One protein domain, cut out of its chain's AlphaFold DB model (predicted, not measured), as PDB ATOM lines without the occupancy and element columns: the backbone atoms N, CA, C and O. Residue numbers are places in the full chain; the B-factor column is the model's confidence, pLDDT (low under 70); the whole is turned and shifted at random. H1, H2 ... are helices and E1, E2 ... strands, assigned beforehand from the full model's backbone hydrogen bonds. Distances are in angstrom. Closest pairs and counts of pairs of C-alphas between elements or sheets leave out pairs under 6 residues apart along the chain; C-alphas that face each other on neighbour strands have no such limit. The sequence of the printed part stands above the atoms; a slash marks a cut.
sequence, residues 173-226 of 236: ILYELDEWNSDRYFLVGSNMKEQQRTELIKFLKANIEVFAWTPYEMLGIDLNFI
ATOM      1  N   ILE A 173     -10.707  47.157 -58.345       76.56
ATOM      2  CA  ILE A 173     -10.301  45.759 -58.376       76.56
ATOM      3  C   ILE A 173     -10.553  45.177 -56.991       76.56
ATOM      4  O   ILE A 173     -10.075  45.713 -55.986       76.56
ATOM      5  N   LEU A 174     -11.315  44.086 -56.952       81.31
ATOM      6  CA  LEU A 174     -11.607  43.337 -55.740       81.31
ATOM      7  C   LEU A 174     -10.393  42.505 -55.327       81.31
ATOM      8  O   LEU A 174      -9.816  41.772 -56.129       81.31
ATOM      9  N   TYR A 175     -10.024  42.620 -54.055       78.06
ATOM     10  CA  TYR A 175      -8.976  41.826 -53.430       78.06
ATOM     11  C   TYR A 175      -9.532  41.095 -52.213       78.06
ATOM     12  O   TYR A 175      -9.770  41.704 -51.168       78.06
ATOM     13  N   GLU A 176      -9.688  39.780 -52.346       82.38
ATOM     14  CA  GLU A 176      -9.989  38.886 -51.230       82.38
ATOM     15  C   GLU A 176      -8.777  38.818 -50.295       82.38
ATOM     16  O   GLU A 176      -7.637  38.546 -50.709       82.38
ATOM     17  N   LEU A 177      -9.010  39.140 -49.023       82.62
ATOM     18  CA  LEU A 177      -7.951  39.194 -48.021       82.62
ATOM     19  C   LEU A 177      -7.855  37.917 -47.187       82.62
ATOM     20  O   LEU A 177      -6.782  37.653 -46.644       82.62
ATOM     21  N   ASP A 178      -8.933  37.137 -47.135       76.12
ATOM     22  CA  ASP A 178      -9.054  35.888 -46.389       76.12
ATOM     23  C   ASP A 178      -9.288  34.716 -47.354       76.12
ATOM     24  O   ASP A 178     -10.225  34.742 -48.147       76.12
ATOM     25  N   GLU A 179      -8.452  33.678 -47.289       75.00
ATOM     26  CA  GLU A 179      -8.609  32.480 -48.131       75.00
ATOM     27  C   GLU A 179      -9.786  31.596 -47.690       75.00
ATOM     28  O   GLU A 179     -10.240  30.740 -48.449       75.00
ATOM     29  N   TRP A 180     -10.291  31.793 -46.469       73.38
ATOM     30  CA  TRP A 180     -11.370  30.999 -45.885       73.38
ATOM     31  C   TRP A 180     -12.702  31.754 -45.825       73.38
ATOM     32  O   TRP A 180     -13.723  31.141 -45.505       73.38
ATOM     33  N   ASN A 181     -12.715  33.057 -46.137       73.38
ATOM     34  CA  ASN A 181     -13.915  33.889 -46.099       73.38
ATOM     35  C   ASN A 181     -13.941  34.946 -47.220       73.38
ATOM     36  O   ASN A 181     -13.359  36.025 -47.095       73.38
ATOM     37  N   SER A 182     -14.703  34.666 -48.279       72.25
ATOM     38  CA  SER A 182     -14.875  35.560 -49.431       72.25
ATOM     39  C   SER A 182     -15.573  36.882 -49.099       72.25
ATOM     40  O   SER A 182     -15.465  37.833 -49.868       72.25
ATOM     41  N   ASP A 183     -16.252  36.983 -47.951       73.06
ATOM     42  CA  ASP A 183     -16.920  38.219 -47.526       73.06
ATOM     43  C   ASP A 183     -15.923  39.246 -46.952       73.06
ATOM     44  O   ASP A 183     -16.279  40.401 -46.718       73.06
ATOM     45  N   ARG A 184     -14.654  38.856 -46.753       79.25
ATOM     46  CA  ARG A 184     -13.570  39.731 -46.282       79.25
ATOM     47  C   ARG A 184     -12.697  40.204 -47.442       79.25
ATOM     48  O   ARG A 184     -11.599  39.692 -47.686       79.25
ATOM     49  N   TYR A 185     -13.180  41.215 -48.153       83.19
ATOM     50  CA  TYR A 185     -12.485  41.812 -49.294       83.19
ATOM     51  C   TYR A 185     -12.377  43.335 -49.184       83.19
ATOM     52  O   TYR A 185     -13.114  43.987 -48.446       83.19
ATOM     53  N   PHE A 186     -11.455  43.910 -49.955       82.31
ATOM     54  CA  PHE A 186     -11.400  45.349 -50.205       82.31
ATOM     55  C   PHE A 186     -11.433  45.630 -51.702       82.31
ATOM     56  O   PHE A 186     -10.860  44.892 -52.504       82.31
ATOM     57  N   LEU A 187     -12.057  46.745 -52.067       81.12
ATOM     58  CA  LEU A 187     -12.009  47.293 -53.416       81.12
ATOM     59  C   LEU A 187     -10.918  48.357 -53.476       81.12
ATOM     60  O   LEU A 187     -10.928  49.316 -52.704       81.12
ATOM     61  N   VAL A 188      -9.960  48.174 -54.382       80.81
ATOM     62  CA  VAL A 188      -8.808  49.068 -54.534       80.81
ATOM     63  C   VAL A 188      -8.795  49.655 -55.939       80.81
ATOM     64  O   VAL A 188      -8.961  48.932 -56.920       80.81
ATOM     65  N   GLY A 189      -8.568  50.966 -56.040       78.81
ATOM     66  CA  GLY A 189      -8.516  51.678 -57.319       78.81
ATOM     67  C   GLY A 189      -7.459  51.125 -58.280       78.81
ATOM     68  O   GLY A 189      -6.290  50.930 -57.924       78.81
ATOM     69  N   SER A 190      -7.868  50.913 -59.528       77.06
ATOM     70  CA  SER A 190      -7.039  50.423 -60.635       77.06
ATOM     71  C   SER A 190      -5.938  51.396 -61.060       77.06
ATOM     72  O   SER A 190      -4.923  50.964 -61.608       77.06
ATOM     73  N   ASN A 191      -6.082  52.689 -60.759       78.38
ATOM     74  CA  ASN A 191      -5.133  53.738 -61.143       78.38
ATOM     75  C   ASN A 191      -3.860  53.771 -60.262       78.38
ATOM     76  O   ASN A 191      -2.945  54.568 -60.469       78.38
ATOM     77  N   MET A 192      -3.779  52.891 -59.259       80.50
ATOM     78  CA  MET A 192      -2.618  52.758 -58.381       80.50
ATOM     79  C   MET A 192      -1.496  51.962 -59.053       80.50
ATOM     80  O   MET A 192      -1.749  50.907 -59.641       80.50
ATOM     81  N   LYS A 193      -0.244  52.419 -58.907       87.94
ATOM     82  CA  LYS A 193       0.935  51.692 -59.405       87.94
ATOM     83  C   LYS A 193       1.021  50.308 -58.762       87.94
ATOM     84  O   LYS A 193       0.792  50.168 -57.562       87.94
ATOM     85  N   GLU A 194       1.426  49.311 -59.544       83.94
ATOM     86  CA  GLU A 194       1.445  47.901 -59.131       83.94
ATOM     87  C   GLU A 194       2.217  47.674 -57.823       83.94
ATOM     88  O   GLU A 194       1.685  47.076 -56.895       83.94
ATOM     89  N   GLN A 195       3.405  48.272 -57.684       87.00
ATOM     90  CA  GLN A 195       4.214  48.160 -56.467       87.00
ATOM     91  C   GLN A 195       3.495  48.688 -55.211       87.00
ATOM     92  O   GLN A 195       3.506  48.035 -54.169       87.00
ATOM     93  N   GLN A 196       2.826  49.841 -55.314       84.50
ATOM     94  CA  GLN A 196       2.080  50.436 -54.197       84.50
ATOM     95  C   GLN A 196       0.862  49.588 -53.834       84.50
ATOM     96  O   GLN A 196       0.552  49.401 -52.660       84.50
ATOM     97  N   ARG A 197       0.198  49.030 -54.849       88.00
ATOM     98  CA  ARG A 197      -0.943  48.140 -54.661       88.00
ATOM     99  C   ARG A 197      -0.531  46.862 -53.939       88.00
ATOM    100  O   ARG A 197      -1.193  46.465 -52.988       88.00
ATOM    101  N   THR A 198       0.579  46.243 -54.334       87.25
ATOM    102  CA  THR A 198       1.101  45.044 -53.667       87.25
ATOM    103  C   THR A 198       1.450  45.313 -52.205       87.25
ATOM    104  O   THR A 198       1.105  44.509 -51.339       87.25
ATOM    105  N   GLU A 199       2.096  46.443 -51.911       91.75
ATOM    106  CA  GLU A 199       2.413  46.841 -50.534       91.75
ATOM    107  C   GLU A 199       1.148  47.065 -49.697       91.75
ATOM    108  O   GLU A 199       1.060  46.559 -48.577       91.75
ATOM    109  N   LEU A 200       0.142  47.741 -50.262       88.62
ATOM    110  CA  LEU A 200      -1.147  47.970 -49.613       88.62
ATOM    111  C   LEU A 200      -1.874  46.656 -49.307       88.62
ATOM    112  O   LEU A 200      -2.262  46.426 -48.167       88.62
ATOM    113  N   ILE A 201      -2.022  45.766 -50.292       88.31
ATOM    114  CA  ILE A 201      -2.702  44.478 -50.087       88.31
ATOM    115  C   ILE A 201      -1.967  43.632 -49.047       88.31
ATOM    116  O   ILE A 201      -2.598  43.036 -48.177       88.31
ATOM    117  N   LYS A 202      -0.630  43.619 -49.076       91.62
ATOM    118  CA  LYS A 202       0.172  42.916 -48.068       91.62
ATOM    119  C   LYS A 202      -0.070  43.470 -46.663       91.62
ATOM    120  O   LYS A 202      -0.202  42.692 -45.720       91.62
ATOM    121  N   PHE A 203      -0.138  44.793 -46.523       92.81
ATOM    122  CA  PHE A 203      -0.447  45.444 -45.253       92.81
ATOM    123  C   PHE A 203      -1.856  45.094 -44.759       92.81
ATOM    124  O   PHE A 203      -2.018  44.749 -43.589       92.81
ATOM    125  N   LEU A 204      -2.860  45.133 -45.637       87.81
ATOM    126  CA  LEU A 204      -4.242  44.825 -45.269       87.81
ATOM    127  C   LEU A 204      -4.402  43.358 -44.839       87.81
ATOM    128  O   LEU A 204      -4.999  43.102 -43.797       87.81
ATOM    129  N   LYS A 205      -3.783  42.404 -45.555       87.56
ATOM    130  CA  LYS A 205      -3.769  40.981 -45.159       87.56
ATOM    131  C   LYS A 205      -3.130  40.759 -43.788       87.56
ATOM    132  O   LYS A 205      -3.616  39.952 -43.005       87.56
ATOM    133  N   ALA A 206      -2.062  41.491 -43.469       90.69
ATOM    134  CA  ALA A 206      -1.393  41.377 -42.173       90.69
ATOM    135  C   ALA A 206      -2.231  41.908 -40.993       90.69
ATOM    136  O   ALA A 206      -1.943  41.564 -39.851       90.69
ATOM    137  N   ASN A 207      -3.253  42.734 -41.256       89.38
ATOM    138  CA  ASN A 207      -4.071  43.400 -40.235       89.38
ATOM    139  C   ASN A 207      -5.563  43.048 -40.350       89.38
ATOM    140  O   ASN A 207      -6.415  43.820 -39.915       89.38
ATOM    141  N   ILE A 208      -5.888  41.896 -40.937       83.69
ATOM    142  CA  ILE A 208      -7.268  41.523 -41.269       83.69
ATOM    143  C   ILE A 208      -8.209  41.503 -40.048       83.69
ATOM    144  O   ILE A 208      -9.367  41.899 -40.149       83.69
ATOM    145  N   GLU A 209      -7.685  41.137 -38.878       82.44
ATOM    146  CA  GLU A 209      -8.427  41.031 -37.614       82.44
ATOM    147  C   GLU A 209      -8.692  42.386 -36.927       82.44
ATOM    148  O   GLU A 209      -9.384  42.444 -35.915       82.44
ATOM    149  N   VAL A 210      -8.129  43.488 -37.437       84.00
ATOM    150  CA  VAL A 210      -8.324  44.836 -36.862       84.00
ATOM    151  C   VAL A 210      -9.629  45.474 -37.352       84.00
ATOM    152  O   VAL A 210     -10.154  46.390 -36.718       84.00
ATOM    153  N   PHE A 211     -10.158  45.011 -38.483       81.81
ATOM    154  CA  PHE A 211     -11.355  45.571 -39.099       81.81
ATOM    155  C   PHE A 211     -12.625  44.924 -38.541       81.81
ATOM    156  O   PHE A 211     -12.664  43.723 -38.295       81.81
ATOM    157  N   ALA A 212     -13.677  45.730 -38.381       81.38
ATOM    158  CA  ALA A 212     -15.025  45.231 -38.137       81.38
ATOM    159  C   ALA A 212     -15.688  44.947 -39.491       81.38
ATOM    160  O   ALA A 212     -16.037  45.876 -40.222       81.38
ATOM    161  N   TRP A 213     -15.830  43.670 -39.830       80.00
ATOM    162  CA  TRP A 213     -16.380  43.192 -41.102       80.00
ATOM    163  C   TRP A 213     -17.904  43.180 -41.106       80.00
ATOM    164  O   TRP A 213     -18.534  43.248 -42.159       80.00
ATOM    165  N   THR A 214     -18.509  43.148 -39.919       70.19
ATOM    166  CA  THR A 214     -19.951  43.303 -39.738       70.19
ATOM    167  C   THR A 214     -20.259  44.385 -38.703       70.19
ATOM    168  O   THR A 214     -19.461  44.622 -37.792       70.19
ATOM    169  N   PRO A 215     -21.445  45.021 -38.764       63.38
ATOM    170  CA  PRO A 215     -21.872  45.978 -37.739       63.38
ATOM    171  C   PRO A 215     -21.873  45.397 -36.313       63.38
ATOM    172  O   PRO A 215     -21.771  46.144 -35.345       63.38
ATOM    173  N   TYR A 216     -21.962  44.070 -36.176       68.88
ATOM    174  CA  TYR A 216     -21.942  43.361 -34.894       68.88
ATOM    175  C   TYR A 216     -20.536  43.233 -34.285       68.88
ATOM    176  O   TYR A 216     -20.414  42.990 -33.086       68.88
ATOM    177  N   GLU A 217     -19.485  43.418 -35.083       72.12
ATOM    178  CA  GLU A 217     -18.083  43.376 -34.642       72.12
ATOM    179  C   GLU A 217     -17.597  44.734 -34.098       72.12
ATOM    180  O   GLU A 217     -16.510  44.832 -33.529       72.12
ATOM    181  N   MET A 218     -18.410  45.794 -34.205       73.50
ATOM    182  CA  MET A 218     -18.101  47.130 -33.681       73.50
ATOM    183  C   MET A 218     -18.363  47.223 -32.168       73.50
ATOM    184  O   MET A 218     -19.347  47.807 -31.710       73.50
ATOM    185  N   LEU A 219     -17.455  46.657 -31.371       63.22
ATOM    186  CA  LEU A 219     -17.497  46.688 -29.906       63.22
ATOM    187  C   LEU A 219     -17.205  48.105 -29.373       63.22
ATOM    188  O   LEU A 219     -16.071  48.452 -29.057       63.22
ATOM    189  N   GLY A 220     -18.231  48.950 -29.293       67.19
ATOM    190  CA  GLY A 220     -18.110  50.313 -28.759       67.19
ATOM    191  C   GLY A 220     -19.197  51.279 -29.220       67.19
ATOM    192  O   GLY A 220     -19.343  52.352 -28.639       67.19
ATOM    193  N   ILE A 221     -19.975  50.895 -30.232       65.12
ATOM    194  CA  ILE A 221     -21.137  51.654 -30.696       65.12
ATOM    195  C   ILE A 221     -22.392  50.980 -30.143       65.12
ATOM    196  O   ILE A 221     -22.556  49.768 -30.266       65.12
ATOM    197  N   ASP A 222     -23.271  51.760 -29.506       70.31
ATOM    198  CA  ASP A 222     -24.540  51.243 -28.991       70.31
ATOM    199  C   ASP A 222     -25.375  50.675 -30.149       70.31
ATOM    200  O   ASP A 222     -25.703  51.376 -31.109       70.31
ATOM    201  N   LEU A 223     -25.741  49.398 -30.041       62.16
ATOM    202  CA  LEU A 223     -26.565  48.696 -31.020       62.16
ATOM    203  C   LEU A 223     -27.930  49.370 -31.217       62.16
ATOM    204  O   LEU A 223     -28.481  49.281 -32.311       62.16
ATOM    205  N   ASN A 224     -28.451  50.100 -30.224       65.88
ATOM    206  CA  ASN A 224     -29.676  50.892 -30.371       65.88
ATOM    207  C   ASN A 224     -29.524  52.069 -31.345       65.88
ATOM    208  O   ASN A 224     -30.519  52.551 -31.878       65.88
ATOM    209  N   PHE A 225     -28.297  52.545 -31.570       65.69
ATOM    210  CA  PHE A 225     -28.023  53.631 -32.506       65.69
ATOM    211  C   PHE A 225     -27.913  53.132 -33.954       65.69
ATOM    212  O   PHE A 225     -28.319  53.835 -34.872       65.69
ATOM    213  N   ILE A 226     -27.392  51.918 -34.164       57.78
ATOM    214  CA  ILE A 226     -27.158  51.347 -35.506       57.78
ATOM    215  C   ILE A 226     -28.255  50.379 -35.975       57.78
ATOM    216  O   ILE A 226     -28.284  50.001 -37.146       57.78
TER     217      ILE A 226
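This is residues 173 to 226 of the 236 residues of an uncharacterized protein of Actinidia rufa (UniProt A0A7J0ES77). A small two-stranded hairpin, E1 and E2, has one helix, H1, over one of its faces, and from the end of H1 a long tail runs away to a short helix, H2, at the far end of the model. The tail makes much of the length, and its residues 217 to 222 stick out free. The printed part has 54 residues, with two named strands and two named helices in the order E1, E2, H1, H2, and the sheet has the order E1 - E2, antiparallel. The class is mixed, helices and strands, with 26 residues, under half of those printed, in named elements. The whole is loose, with a radius of gyration of the C-alphas of 13.7 A, and elongated, spanning 42 by 24 by 16 A.

E1, residues 173 to 176, and E2, residues 185 to 189, form a hairpin; they are antiparallel, with 155 degrees between their directions. The C-alphas of Leu 174 and Leu 187 face each other at 4.6 A. N 173 and O 188 are within hydrogen-bond range at 2.9 A, as are N 186 and O 175 at 3.0 A. H1, residues 194 to 206, has its centre 10.8 A from that of E2, and their closest C-alphas, those of Val 188 and Arg 197, are 7.9 A apart. The closest C-alphas of E1 and H1, those of Tyr 175 and Ile 201, are 7.6 A apart. H2, residues 223 to 226, is apart from E1, E2 and H1. In H1 every O i to N i+4 pair is within hydrogen-bond range; H2 is too short for such a pair, and its one O i to N i+3 pair is within range.

E1 begins with C-alpha 173 at (-10.301, 45.759, -58.376). E2, the longest strand, measures 13.3 A from first to last C-alpha, and E1 9.9 A. H1 measures 18.4 A, from C-alpha 194 at (1.445, 47.901, -59.131) to C-alpha 206 at (-1.393, 41.377, -42.173). H2 measures 5.2 A and ends with C-alpha 226 at (-27.158, 51.347, -35.506).

The two C-alphas farthest apart, those of Gln 195 and Asn 224, are 42.9 A from each other. The printed part has no cut. The link from E1 to E2, 8 residues, is short, the link from E2 to H1, 4 residues, is tight, and the link from H1 to H2, residues 207 to 222, is long. Mean pLDDT of the printed part is 78.7; it is under 70 at residues 215 to 216, 219 to 221 and 223 to 226.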